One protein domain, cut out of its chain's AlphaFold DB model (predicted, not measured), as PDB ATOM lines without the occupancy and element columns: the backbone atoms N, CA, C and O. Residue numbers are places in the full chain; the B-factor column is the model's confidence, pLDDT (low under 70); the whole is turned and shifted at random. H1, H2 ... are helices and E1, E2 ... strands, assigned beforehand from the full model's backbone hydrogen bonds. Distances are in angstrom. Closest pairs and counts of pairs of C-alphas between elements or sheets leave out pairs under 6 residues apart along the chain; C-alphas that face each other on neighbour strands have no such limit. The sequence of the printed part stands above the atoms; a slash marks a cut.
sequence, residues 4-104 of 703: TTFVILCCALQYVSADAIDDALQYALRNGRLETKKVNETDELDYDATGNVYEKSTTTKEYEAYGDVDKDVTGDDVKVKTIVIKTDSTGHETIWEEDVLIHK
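Overview. This is residues 4 to 104 of the 703 residues of the protein "Hypothetical protein" of Pieris macdunnoughi (UniProt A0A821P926). Two long strand hairpins, E1 with E2 and E3 with E4, stand apart as a loose frame; helices H1 and H2 lead into the first, residues 4 to 13 of H1 sticking out. The 101 printed residues have two named helices, then four strands in two antiparallel sheets; the class is mixed. The whole is only just loose, close to extended: radius of gyration of the C-alphas 18.9 A, spans 58 by 43 by 25 A.

Arrangement. H1, residues 4 to 16, and H2, residues 20 to 30, meet only through their link. Every O i to N i+4 pair is within hydrogen-bond range in H2, 7 of 9 in H1. E1, residues 35 to 47, and E2, residues 53 to 64, form a hairpin; N 42 and O 58, 3.0 A, are within hydrogen-bond range. E3, residues 78 to 87, and E4, residues 93 to 102, form another, with N 82 and O 98 at 2.9 A.

Along the chain. H1 begins at C-alpha 4 (149.877, 126.756, 95.204); E4 ends at C-alpha 102 (111.771, 117.296, 54.460). E1 measures 36.1 A, E2 35.7 A.

Size, cuts and confidence. The printed part has no cut. The link E2 to E3 is long. Low confidence includes residues 11 to 30.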
ATOM      1  N   THR A   4     149.761 127.923  96.097       62.56
ATOM      2  CA  THR A   4     149.877 126.756  95.204       62.56
ATOM      3  C   THR A   4     148.573 125.969  95.054       62.56
ATOM      4  O   THR A   4     148.297 125.452  93.979       62.56
ATOM      5  N   THR A   5     147.736 125.917  96.093       66.50
ATOM      6  CA  THR A   5     146.425 125.246  96.051       66.50
ATOM      7  C   THR A   5     145.396 125.981  95.193       66.50
ATOM      8  O   THR A   5     144.504 125.343  94.649       66.50
ATOM      9  N   PHE A   6     145.514 127.305  95.043       66.62
ATOM     10  CA  PHE A   6     144.564 128.102  94.257       66.62
ATOM     11  C   PHE A   6     144.806 127.972  92.745       66.62
ATOM     12  O   PHE A   6     143.859 127.948  91.968       66.62
ATOM     13  N   VAL A   7     146.072 127.824  92.334       72.44
ATOM     14  CA  VAL A   7     146.450 127.626  90.923       72.44
ATOM     15  C   VAL A   7     145.972 126.263  90.414       72.44
ATOM     16  O   VAL A   7     145.370 126.191  89.349       72.44
ATOM     17  N   ILE A   8     146.158 125.198  91.205       73.25
ATOM     18  CA  ILE A   8     145.708 123.841  90.843       73.25
ATOM     19  C   ILE A   8     144.178 123.787  90.703       73.25
ATOM     20  O   ILE A   8     143.675 123.178  89.763       73.25
ATOM     21  N   LEU A   9     143.437 124.464  91.589       66.19
ATOM     22  CA  LEU A   9     141.974 124.524  91.514       66.19
ATOM     23  C   LEU A   9     141.483 125.287  90.267       66.19
ATOM     24  O   LEU A   9     140.515 124.869  89.643       66.19
ATOM     25  N   CYS A  10     142.166 126.369  89.876       70.12
ATOM     26  CA  CYS A  10     141.809 127.145  88.685       70.12
ATOM     27  C   CYS A  10     142.013 126.339  87.390       70.12
ATOM     28  O   CYS A  10     141.107 126.264  86.562       70.12
ATOM     29  N   CYS A  11     143.160 125.661  87.251       61.41
ATOM     30  CA  CYS A  11     143.427 124.792  86.101       61.41
ATOM     31  C   CYS A  11     142.479 123.582  86.042       61.41
ATOM     32  O   CYS A  11     142.113 123.154  84.952       61.41
ATOM     33  N   ALA A  12     142.049 123.049  87.193       57.31
ATOM     34  CA  ALA A  12     141.070 121.965  87.237       57.31
ATOM     35  C   ALA A  12     139.672 122.412  86.767       57.31
ATOM     36  O   ALA A  12     139.029 121.672  86.031       57.31
ATOM     37  N   LEU A  13     139.208 123.615  87.136       55.56
ATOM     38  CA  LEU A  13     137.893 124.106  86.696       55.56
ATOM     39  C   LEU A  13     137.833 124.401  85.189       55.56
ATOM     40  O   LEU A  13     136.795 124.174  84.578       55.56
ATOM     41  N   GLN A  14     138.927 124.877  84.587       51.38
ATOM     42  CA  GLN A  14     138.976 125.170  83.147       51.38
ATOM     43  C   GLN A  14     138.977 123.906  82.273       51.38
ATOM     44  O   GLN A  14     138.545 123.958  81.127       51.38
ATOM     45  N   TYR A  15     139.411 122.762  82.814       49.75
ATOM     46  CA  TYR A  15     139.399 121.485  82.095       49.75
ATOM     47  C   TYR A  15     137.991 120.863  81.998       49.75
ATOM     48  O   TYR A  15     137.742 120.049  81.121       49.75
ATOM     49  N   VAL A  16     137.061 121.249  82.882       54.00
ATOM     50  CA  VAL A  16     135.713 120.650  82.977       54.00
ATOM     51  C   VAL A  16     134.710 121.294  82.009       54.00
ATOM     52  O   VAL A  16     133.725 120.666  81.640       54.00
ATOM     53  N   SER A  17     134.933 122.535  81.563       49.03
ATOM     54  CA  SER A  17     133.982 123.232  80.682       49.03
ATOM     55  C   SER A  17     134.042 122.810  79.211       49.03
ATOM     56  O   SER A  17     133.042 122.962  78.521       49.03
ATOM     57  N   ALA A  18     135.172 122.277  78.734       45.88
ATOM     58  CA  ALA A  18     135.329 121.835  77.343       45.88
ATOM     59  C   ALA A  18     134.757 120.426  77.076       45.88
ATOM     60  O   ALA A  18     134.521 120.071  75.927       45.88
ATOM     61  N   ASP A  19     134.523 119.631  78.125       52.03
ATOM     62  CA  ASP A  19     134.002 118.262  78.006       52.03
ATOM     63  C   ASP A  19     132.464 118.235  77.897       52.03
ATOM     64  O   ASP A  19     131.888 117.234  77.501       52.03
ATOM     65  N   ALA A  20     131.765 119.340  78.198       51.31
ATOM     66  CA  ALA A  20     130.321 119.359  78.473       51.31
ATOM     67  C   ALA A  20     129.410 118.810  77.353       51.31
ATOM     68  O   ALA A  20     128.313 118.320  77.634       51.31
ATOM     69  N   ILE A  21     129.835 118.889  76.089       58.28
ATOM     70  CA  ILE A  21     129.068 118.376  74.942       58.28
ATOM     71  C   ILE A  21     129.336 116.883  74.731       58.28
ATOM     72  O   ILE A  21     128.386 116.133  74.491       58.28
ATOM     73  N   ASP A  22     130.584 116.433  74.889       63.03
ATOM     74  CA  ASP A  22     130.897 115.003  74.868       63.03
ATOM     75  C   ASP A  22     130.341 114.325  76.131       63.03
ATOM     76  O   ASP A  22     129.815 113.229  76.028       63.03
ATOM     77  N   ASP A  23     130.278 115.012  77.278       62.69
ATOM     78  CA  ASP A  23     129.562 114.602  78.495       62.69
ATOM     79  C   ASP A  23     128.044 114.511  78.277       62.69
ATOM     80  O   ASP A  23     127.417 113.566  78.751       62.69
ATOM     81  N   ALA A  24     127.415 115.440  77.549       60.84
ATOM     82  CA  ALA A  24     125.985 115.350  77.234       60.84
ATOM     83  C   ALA A  24     125.682 114.152  76.313       60.84
ATOM     84  O   ALA A  24     124.698 113.428  76.518       60.84
ATOM     85  N   LEU A  25     126.553 113.907  75.332       66.25
ATOM     86  CA  LEU A  25     126.443 112.790  74.395       66.25
ATOM     87  C   LEU A  25     126.778 111.453  75.084       66.25
ATOM     88  O   LEU A  25     126.038 110.477  74.941       66.25
ATOM     89  N   GLN A  26     127.812 111.427  75.929       67.62
ATOM     90  CA  GLN A  26     128.163 110.319  76.819       67.62
ATOM     91  C   GLN A  26     127.073 110.061  77.857       67.62
ATOM     92  O   GLN A  26     126.811 108.904  78.154       67.62
ATOM     93  N   TYR A  27     126.383 111.071  78.386       67.44
ATOM     94  CA  TYR A  27     125.266 110.885  79.316       67.44
ATOM     95  C   TYR A  27     124.063 110.242  78.613       67.44
ATOM     96  O   TYR A  27     123.460 109.306  79.144       67.44
ATOM     97  N   ALA A  28     123.756 110.660  77.381       61.41
ATOM     98  CA  ALA A  28     122.744 110.009  76.546       61.41
ATOM     99  C   ALA A  28     123.117 108.551  76.186       61.41
ATOM    100  O   ALA A  28     122.255 107.666  76.238       61.41
ATOM    101  N   LEU A  29     124.400 108.279  75.912       62.12
ATOM    102  CA  LEU A  29     124.956 106.932  75.713       62.12
ATOM    103  C   LEU A  29     124.904 106.073  76.986       62.12
ATOM    104  O   LEU A  29     124.485 104.919  76.949       62.12
ATOM    105  N   ARG A  30     125.294 106.631  78.134       66.56
ATOM    106  CA  ARG A  30     125.399 105.942  79.433       66.56
ATOM    107  C   ARG A  30     124.033 105.618  80.034       66.56
ATOM    108  O   ARG A  30     123.908 104.633  80.753       66.56
ATOM    109  N   ASN A  31     123.012 106.396  79.676       73.81
ATOM    110  CA  ASN A  31     121.605 106.086  79.929       73.81
ATOM    111  C   ASN A  31     121.015 105.065  78.933       73.81
ATOM    112  O   ASN A  31     119.824 104.769  79.009       73.81
ATOM    113  N   GLY A  32     121.810 104.543  77.992       63.84
ATOM    114  CA  GLY A  32     121.400 103.499  77.053       63.84
ATOM    115  C   GLY A  32     120.374 103.937  76.004       63.84
ATOM    116  O   GLY A  32     119.717 103.074  75.428       63.84
ATOM    117  N   ARG A  33     120.193 105.247  75.752       63.78
ATOM    118  CA  ARG A  33     119.281 105.725  74.688       63.78
ATOM    119  C   ARG A  33     119.909 105.694  73.294       63.78
ATOM    120  O   ARG A  33     119.156 105.720  72.329       63.78
ATOM    121  N   LEU A  34     121.239 105.659  73.192       75.94
ATOM    122  CA  LEU A  34     121.990 105.634  71.934       75.94
ATOM    123  C   LEU A  34     122.785 104.328  71.835       75.94
ATOM    124  O   LEU A  34     123.625 104.056  72.692       75.94
ATOM    125  N   GLU A  35     122.566 103.555  70.775       75.50
ATOM    126  CA  GLU A  35     123.449 102.446  70.408       75.50
ATOM    127  C   GLU A  35     124.470 102.932  69.373       75.50
ATOM    128  O   GLU A  35     124.109 103.450  68.314       75.50
ATOM    129  N   THR A  36     125.763 102.768  69.668       79.62
ATOM    130  CA  THR A  36     126.842 103.063  68.716       79.62
ATOM    131  C   THR A  36     126.918 101.944  67.681       79.62
ATOM    132  O   THR A  36     127.435 100.865  67.975       79.62
ATOM    133  N   LYS A  37     126.447 102.189  66.456       82.81
ATOM    134  CA  LYS A  37     126.513 101.203  65.366       82.81
ATOM    135  C   LYS A  37     127.904 101.063  64.769       82.81
ATOM    136  O   LYS A  37     128.299  99.969  64.366       82.81
ATOM    137  N   LYS A  38     128.630 102.174  64.655       85.00
ATOM    138  CA  LYS A  38     129.901 102.219  63.933       85.00
ATOM    139  C   LYS A  38     130.800 103.313  64.481       85.00
ATOM    140  O   LYS A  38     130.342 104.420  64.741       85.00
ATOM    141  N   VAL A  39     132.087 103.003  64.590       91.19
ATOM    142  CA  VAL A  39     133.163 103.968  64.830       91.19
ATOM    143  C   VAL A  39     134.195 103.780  63.723       91.19
ATOM    144  O   VAL A  39     134.528 102.647  63.373       91.19
ATOM    145  N   ASN A  40     134.662 104.878  63.141       93.06
ATOM    146  CA  ASN A  40     135.737 104.895  62.159       93.06
ATOM    147  C   ASN A  40     136.680 106.057  62.470       93.06
ATOM    148  O   ASN A  40     136.219 107.181  62.641       93.06
ATOM    149  N   GLU A  41     137.978 105.785  62.511       94.75
ATOM    150  CA  GLU A  41     139.027 106.760  62.815       94.75
ATOM    151  C   GLU A  41     139.982 106.844  61.622       94.75
ATOM    152  O   GLU A  41     140.389 105.818  61.068       94.75
ATOM    153  N   THR A  42     140.288 108.064  61.186       95.88
ATOM    154  CA  THR A  42     141.181 108.331  60.052       95.88
ATOM    155  C   THR A  42     142.034 109.558  60.318       95.88
ATOM    156  O   THR A  42     141.488 110.632  60.568       95.88
ATOM    157  N   ASP A  43     143.348 109.407  60.173       97.19
ATOM    158  CA  ASP A  43     144.310 110.500  60.293       97.19
ATOM    159  C   ASP A  43     144.728 110.986  58.900       97.19
ATOM    160  O   ASP A  43     145.217 110.214  58.066       97.19
ATOM    161  N   GLU A  44     144.519 112.275  58.638       96.94
ATOM    162  CA  GLU A  44     144.897 112.953  57.398       96.94
ATOM    163  C   GLU A  44     146.050 113.935  57.670       96.94
ATOM    164  O   GLU A  44     146.074 114.610  58.698       96.94
ATOM    165  N   LEU A  45     147.024 114.013  56.754       97.81
ATOM    166  CA  LEU A  45     148.113 114.995  56.808       97.81
ATOM    167  C   LEU A  45     147.884 116.062  55.737       97.81
ATOM    168  O   LEU A  45     148.158 115.831  54.554       97.81
ATOM    169  N   ASP A  46     147.401 117.221  56.168       96.94
ATOM    170  CA  ASP A  46     147.175 118.383  55.317       96.94
ATOM    171  C   ASP A  46     148.420 119.280  55.279       96.94
ATOM    172  O   ASP A  46     149.146 119.429  56.263       96.94
ATOM    173  N   TYR A  47     148.671 119.894  54.123       97.56
ATOM    174  CA  TYR A  47     149.777 120.828  53.912       97.56
ATOM    175  C   TYR A  47     149.205 122.200  53.569       97.56
ATOM    176  O   TYR A  47     148.442 122.321  52.605       97.56
ATOM    177  N   ASP A  48     149.582 123.235  54.319       96.44
ATOM    178  CA  ASP A  48     149.184 124.600  53.970       96.44
ATOM    179  C   ASP A  48     149.967 125.141  52.756       96.44
ATOM    180  O   ASP A  48     150.924 124.543  52.256       96.44
ATOM    181  N   ALA A  49     149.570 126.322  52.275       96.94
ATOM    182  CA  ALA A  49     150.231 126.984  51.151       96.94
ATOM    183  C   ALA A  49     151.684 127.427  51.443       96.94
ATOM    184  O   ALA A  49     152.400 127.800  50.510       96.94
ATOM    185  N   THR A  50     152.124 127.400  52.705       97.38
ATOM    186  CA  THR A  50     153.490 127.744  53.136       97.38
ATOM    187  C   THR A  50     154.386 126.512  53.315       97.38
ATOM    188  O   THR A  50     155.611 126.645  53.339       97.38
ATOM    189  N   GLY A  51     153.796 125.313  53.350       97.31
ATOM    190  CA  GLY A  51     154.475 124.033  53.542       97.31
ATOM    191  C   GLY A  51     154.479 123.520  54.984       97.31
ATOM    192  O   GLY A  51     155.167 122.528  55.245       97.31
ATOM    193  N   ASN A  52     153.735 124.140  55.907       96.94
ATOM    194  CA  ASN A  52     153.511 123.555  57.232       96.94
ATOM    195  C   ASN A  52     152.599 122.331  57.105       96.94
ATOM    196  O   ASN A  52     151.713 122.293  56.249       96.94
ATOM    197  N   VAL A  53     152.814 121.345  57.976       97.50
ATOM    198  CA  VAL A  53     152.035 120.103  58.018       97.50
ATOM    199  C   VAL A  53     151.097 120.144  59.216       97.50
ATOM    200  O   VAL A  53     151.542 120.406  60.333       97.50
ATOM    201  N   TYR A  54     149.828 119.841  58.978       96.81
ATOM    202  CA  TYR A  54     148.788 119.713  59.988       96.81
ATOM    203  C   TYR A  54     148.302 118.266  60.010       96.81
ATOM    204  O   TYR A  54     147.998 117.691  58.967       96.81
ATOM    205  N   GLU A  55     148.233 117.679  61.200       96.38
ATOM    206  CA  GLU A  55     147.615 116.373  61.407       96.38
ATOM    207  C   GLU A  55     146.155 116.574  61.809       96.38
ATOM    208  O   GLU A  55     145.845 117.290  62.763       96.38
ATOM    209  N   LYS A  56     145.257 115.959  61.045       96.56
ATOM    210  CA  LYS A  56     143.811 116.056  61.192       96.56
ATOM    211  C   LYS A  56     143.263 114.657  61.447       96.56
ATOM    212  O   LYS A  56     142.973 113.907  60.515       96.56
ATOM    213  N   SER A  57     143.113 114.310  62.721       95.69
ATOM    214  CA  SER A  57     142.410 113.090  63.115       95.69
ATOM    215  C   SER A  57     140.899 113.310  63.030       95.69
ATOM    216  O   SER A  57     140.380 114.317  63.512       95.69
ATOM    217  N   THR A  58     140.192 112.394  62.372       95.75
ATOM    218  CA  THR A  58     138.739 112.447  62.178       95.75
ATOM    219  C   THR A  58     138.105 111.169  62.717       95.75
ATOM    220  O   THR A  58     138.321 110.087  62.170       95.75
ATOM    221  N   THR A  59     137.287 111.298  63.763       93.75
ATOM    222  CA  THR A  59     136.502 110.196  64.335       93.75
ATOM    223  C   THR A  59     135.039 110.323  63.916       93.75
ATOM    224  O   THR A  59     134.324 111.213  64.374       93.75
ATOM    225  N   THR A  60     134.561 109.403  63.082       92.94
ATOM    226  CA  THR A  60     133.150 109.312  62.688       92.94
ATOM    227  C   THR A  60     132.453 108.254  63.535       92.94
ATOM    228  O   THR A  60     132.832 107.081  63.489       92.94
ATOM    229  N   LYS A  61     131.416 108.649  64.279       91.00
ATOM    230  CA  LYS A  61     130.577 107.749  65.083       91.00
ATOM    231  C   LYS A  61     129.136 107.805  64.577       91.00
ATOM    232  O   LYS A  61     128.594 108.889  64.384       91.00
ATOM    233  N   GLU A  62     128.533 106.645  64.349       91.06
ATOM    234  CA  GLU A  62     127.129 106.503  63.948       91.06
ATOM    235  C   GLU A  62     126.324 105.975  65.135       91.06
ATOM    236  O   GLU A  62     126.668 104.938  65.712       91.06
ATOM    237  N   TYR A  63     125.260 106.694  65.489       88.25
ATOM    238  CA  TYR A  63     124.393 106.381  66.617       88.25
ATOM    239  C   TYR A  63     122.949 106.244  66.153       88.25
ATOM    240  O   TYR A  63     122.460 107.091  65.406       88.25
ATOM    241  N   GLU A  64     122.249 105.233  66.657       87.56
ATOM    242  CA  GLU A  64     120.795 105.136  66.522       87.56
ATOM    243  C   GLU A  64     120.121 105.189  67.894       87.56
ATOM    244  O   GLU A  64     120.603 104.619  68.874       87.56
ATOM    245  N   ALA A  65     118.990 105.891  67.946       85.69
ATOM    246  CA  ALA A  65     118.137 106.013  69.116       85.69
ATOM    247  C   ALA A  65     116.673 106.007  68.690       85.69
ATOM    248  O   ALA A  65     116.272 106.755  67.797       85.69
ATOM    249  N   TYR A  66     115.848 105.243  69.403       83.31
ATOM    250  CA  TYR A  66     114.398 105.394  69.341       83.31
ATOM    251  C   TYR A  66     113.996 106.512  70.311       83.31
ATOM    252  O   TYR A  66     113.758 106.302  71.503       83.31
ATOM    253  N   GLY A  67     114.048 107.741  69.795       83.12
ATOM    254  CA  GLY A  67     113.690 108.964  70.507       83.12
ATOM    255  C   GLY A  67     112.192 109.266  70.479       83.12
ATOM    256  O   GLY A  67     111.430 108.696  69.699       83.12
ATOM    257  N   ASP A  68     111.783 110.208  71.324       84.75
ATOM    258  CA  ASP A  68     110.491 110.874  71.183       84.75
ATOM    259  C   ASP A  68     110.531 111.746  69.916       84.75
ATOM    260  O   ASP A  68     111.507 112.461  69.690       84.75
ATOM    261  N   VAL A  69     109.499 111.664  69.070       84.75
ATOM    262  CA  VAL A  69     109.454 112.412  67.802       84.75
ATOM    263  C   VAL A  69     109.313 113.908  68.089       84.75
ATOM    264  O   VAL A  69     108.468 114.320  68.888       84.75
ATOM    265  N   ASP A  70     110.146 114.715  67.430       88.50
ATOM    266  CA  ASP A  70     110.127 116.173  67.545       88.50
ATOM    267  C   ASP A  70     108.752 116.707  67.104       88.50
ATOM    268  O   ASP A  70     108.200 116.252  66.104       88.50
ATOM    269  N   LYS A  71     108.160 117.654  67.845       92.19
ATOM    270  CA  LYS A  71     106.732 118.025  67.675       92.19
ATOM    271  C   LYS A  71     106.384 118.584  66.293       92.19
ATOM    272  O   LYS A  71     105.219 118.547  65.900       92.19
ATOM    273  N   ASP A  72     107.390 119.094  65.593       90.12
ATOM    274  CA  ASP A  72     107.281 119.707  64.272       90.12
ATOM    275  C   ASP A  72     107.420 118.675  63.131       90.12
ATOM    276  O   ASP A  72     107.287 119.025  61.960       90.12
ATOM    277  N   VAL A  73     107.678 117.401  63.459       92.56
ATOM    278  CA  VAL A  73     107.781 116.282  62.512       92.56
ATOM    279  C   VAL A  73     106.479 115.491  62.536       92.56
ATOM    280  O   VAL A  73     106.149 114.844  63.532       92.56
ATOM    281  N   THR A  74     105.720 115.528  61.437       92.81
ATOM    282  CA  THR A  74     104.395 114.900  61.370       92.81
ATOM    283  C   THR A  74     104.294 113.827  60.287       92.81
ATOM    284  O   THR A  74     104.686 114.020  59.144       92.81
ATOM    285  N   GLY A  75     103.716 112.671  60.631       93.19
ATOM    286  CA  GLY A  75     103.449 111.597  59.669       93.19
ATOM    287  C   GLY A  75     104.713 111.064  58.985       93.19
ATOM    288  O   GLY A  75     105.510 110.382  59.618       93.19
ATOM    289  N   ASP A  76     104.855 111.367  57.692       94.06
ATOM    290  CA  ASP A  76     105.959 110.923  56.829       94.06
ATOM    291  C   ASP A  76     107.096 111.972  56.701       94.06
ATOM    292  O   ASP A  76     107.972 111.835  55.840       94.06
ATOM    293  N   ASP A  77     107.070 113.046  57.497       94.81
ATOM    294  CA  ASP A  77     108.115 114.075  57.515       94.81
ATOM    295  C   ASP A  77     109.451 113.538  58.061       94.81
ATOM    296  O   ASP A  77     109.487 112.711  58.974       94.81
ATOM    297  N   VAL A  78     110.570 114.059  57.549       95.25
ATOM    298  CA  VAL A  78     111.920 113.760  58.058       95.25
ATOM    299  C   VAL A  78     112.636 115.061  58.399       95.25
ATOM    300  O   VAL A  78     112.831 115.904  57.526       95.25
ATOM    301  N   LYS A  79     113.067 115.222  59.653       94.25
ATOM    302  CA  LYS A  79     113.919 116.339  60.084       94.25
ATOM    303  C   LYS A  79     115.376 115.893  60.134       94.25
ATOM    304  O   LYS A  79     115.704 114.915  60.800       94.25
ATOM    305  N   VAL A  80     116.242 116.626  59.443       95.62
ATOM    306  CA  VAL A  80     117.697 116.456  59.476       95.62
ATOM    307  C   VAL A  80     118.280 117.679  60.171       95.62
ATOM    308  O   VAL A  80     118.145 118.789  59.666       95.62
ATOM    309  N   LYS A  81     118.906 117.473  61.331       94.00
ATOM    310  CA  LYS A  81     119.583 118.519  62.101       94.00
ATOM    311  C   LYS A  81     121.089 118.344  61.968       94.00
ATOM    312  O   LYS A  81     121.636 117.342  62.429       94.00
ATOM    313  N   THR A  82     121.750 119.312  61.344       95.12
ATOM    314  CA  THR A  82     123.211 119.355  61.221       95.12
ATOM    315  C   THR A  82     123.757 120.331  62.249       95.12
ATOM    316  O   THR A  82     123.369 121.497  62.262       95.12
ATOM    317  N   ILE A  83     124.668 119.867  63.105       93.75
ATOM    318  CA  ILE A  83     125.368 120.709  64.079       93.75
ATOM    319  C   ILE A  83     126.854 120.681  63.731       93.75
ATOM    320  O   ILE A  83     127.452 119.609  63.637       93.75
ATOM    321  N   VAL A  84     127.449 121.855  63.544       95.44
ATOM    322  CA  VAL A  84     128.897 122.023  63.382       95.44
ATOM    323  C   VAL A  84     129.401 122.831  64.562       95.44
ATOM    324  O   VAL A  84     128.905 123.923  64.822       95.44
ATOM    325  N   ILE A  85     130.399 122.306  65.264       94.38
ATOM    326  CA  ILE A  85     131.006 122.948  66.429       94.38
ATOM    327  C   ILE A  85     132.485 123.136  66.121       94.38
ATOM    328  O   ILE A  85     133.162 122.191  65.716       94.38
ATOM    329  N   LYS A  86     132.981 124.364  66.273       95.44
ATOM    330  CA  LYS A  86     134.417 124.652  66.284       95.44
ATOM    331  C   LYS A  86     134.775 125.213  67.645       95.44
ATOM    332  O   LYS A  86     134.290 126.282  68.003       95.44
ATOM    333  N   THR A  87     135.652 124.511  68.344       96.44
ATOM    334  CA  THR A  87     136.233 124.941  69.615       96.44
ATOM    335  C   THR A  87     137.697 125.268  69.363       96.44
ATOM    336  O   THR A  87     138.415 124.461  68.768       96.44
ATOM    337  N   ASP A  88     138.137 126.464  69.748       96.00
ATOM    338  CA  ASP A  88     139.543 126.856  69.641       96.00
ATOM    339  C   ASP A  88     140.351 126.488  70.899       96.00
ATOM    340  O   ASP A  88     139.824 125.996  71.898       96.00
ATOM    341  N   SER A  89     141.664 126.733  70.865       95.00
ATOM    342  CA  SER A  89     142.571 126.431  71.981       95.00
ATOM    343  C   SER A  89     142.345 127.287  73.237       95.00
ATOM    344  O   SER A  89     142.945 127.000  74.274       95.00
ATOM    345  N   THR A  90     141.496 128.318  73.173       95.56
ATOM    346  CA  THR A  90     141.081 129.126  74.331       95.56
ATOM    347  C   THR A  90     139.813 128.585  75.000       95.56
ATOM    348  O   THR A  90     139.448 129.055  76.078       95.56
ATOM    349  N   GLY A  91     139.162 127.587  74.390       94.25
ATOM    350  CA  GLY A  91     137.853 127.087  74.804       94.25
ATOM    351  C   GLY A  91     136.693 127.964  74.326       94.25
ATOM    352  O   GLY A  91     135.588 127.835  74.847       94.25
ATOM    353  N   HIS A  92     136.920 128.866  73.364       94.38
ATOM    354  CA  HIS A  92     135.838 129.603  72.724       94.38
ATOM    355  C   HIS A  92     135.189 128.726  71.646       94.38
ATOM    356  O   HIS A  92     135.859 128.206  70.750       94.38
ATOM    357  N   GLU A  93     133.869 128.574  71.737       95.88
ATOM    358  CA  GLU A  93     133.076 127.739  70.842       95.88
ATOM    359  C   GLU A  93     132.282 128.588  69.854       95.88
ATOM    360  O   GLU A  93     131.643 129.576  70.215       95.88
ATOM    361  N   THR A  94     132.276 128.178  68.590       95.69
ATOM    362  CA  THR A  94     131.332 128.674  67.587       95.69
ATOM    363  C   THR A  94     130.500 127.504  67.087       95.69
ATOM    364  O   THR A  94     131.040 126.516  66.583       95.69
ATOM    365  N   ILE A  95     129.183 127.617  67.252       95.38
ATOM    366  CA  ILE A  95     128.206 126.581  66.921       95.38
ATOM    367  C   ILE A  95     127.369 127.072  65.740       95.38
ATOM    368  O   ILE A  95     126.808 128.167  65.782       95.38
ATOM    369  N   TRP A  96     127.268 126.247  64.703       97.31
ATOM    370  CA  TRP A  96     126.330 126.418  63.598       97.31
ATOM    371  C   TRP A  96     125.307 125.287  63.639       97.31
ATOM    372  O   TRP A  96     125.669 124.121  63.792       97.31
ATOM    373  N   GLU A  97     124.038 125.641  63.473       95.19
ATOM    374  CA  GLU A  97     122.910 124.716  63.447       95.19
ATOM    375  C   GLU A  97     122.126 124.916  62.145       95.19
ATOM    376  O   GLU A  97     121.759 126.042  61.806       95.19
ATOM    377  N   GLU A  98     121.878 123.827  61.419       96.81
ATOM    378  CA  GLU A  98     121.042 123.801  60.217       96.81
ATOM    379  C   GLU A  98     119.961 122.720  60.372       96.81
ATOM    380  O   GLU A  98     120.249 121.522  60.324       96.81
ATOM    381  N   ASP A  99     118.713 123.158  60.550       95.31
ATOM    382  CA  ASP A  99     117.525 122.305  60.633       95.31
ATOM    383  C   ASP A  99     116.825 122.241  59.262       95.31
ATOM    384  O   ASP A  99     116.254 123.225  58.785       95.31
ATOM    385  N   VAL A 100     116.825 121.062  58.635       96.31
ATOM    386  CA  VAL A 100     116.178 120.798  57.341       96.31
ATOM    387  C   VAL A 100     114.972 119.882  57.542       96.31
ATOM    388  O   VAL A 100     115.122 118.694  57.828       96.31
ATOM    389  N   LEU A 101     113.761 120.418  57.357       96.12
ATOM    390  CA  LEU A 101     112.514 119.650  57.407       96.12
ATOM    391  C   LEU A 101     112.082 119.222  55.996       96.12
ATOM    392  O   LEU A 101     111.748 120.047  55.141       96.12
ATOM    393  N   ILE A 102     112.096 117.915  55.746       96.38
ATOM    394  CA  ILE A 102     111.771 117.296  54.460       96.38
ATOM    395  C   ILE A 102     110.348 116.740  54.528       96.38
ATOM    396  O   ILE A 102     110.116 115.635  55.020       96.38
ATOM    397  N   HIS A 103     109.398 117.495  53.981       95.25
ATOM    398  CA  HIS A 103     108.018 117.042  53.828       95.25
ATOM    399  C   HIS A 103     107.862 116.103  52.630       95.25
ATOM    400  O   HIS A 103     108.126 116.486  51.480       95.25
ATOM    401  N   LYS A 104     107.342 114.897  52.865       94.50
ATOM    402  CA  LYS A 104     106.993 113.956  51.794       94.50
ATOM    403  C   LYS A 104     105.697 114.392  51.106       94.50
ATOM    404  O   LYS A 104     104.597 113.996  51.483       94.50
TER     405      LYS A 104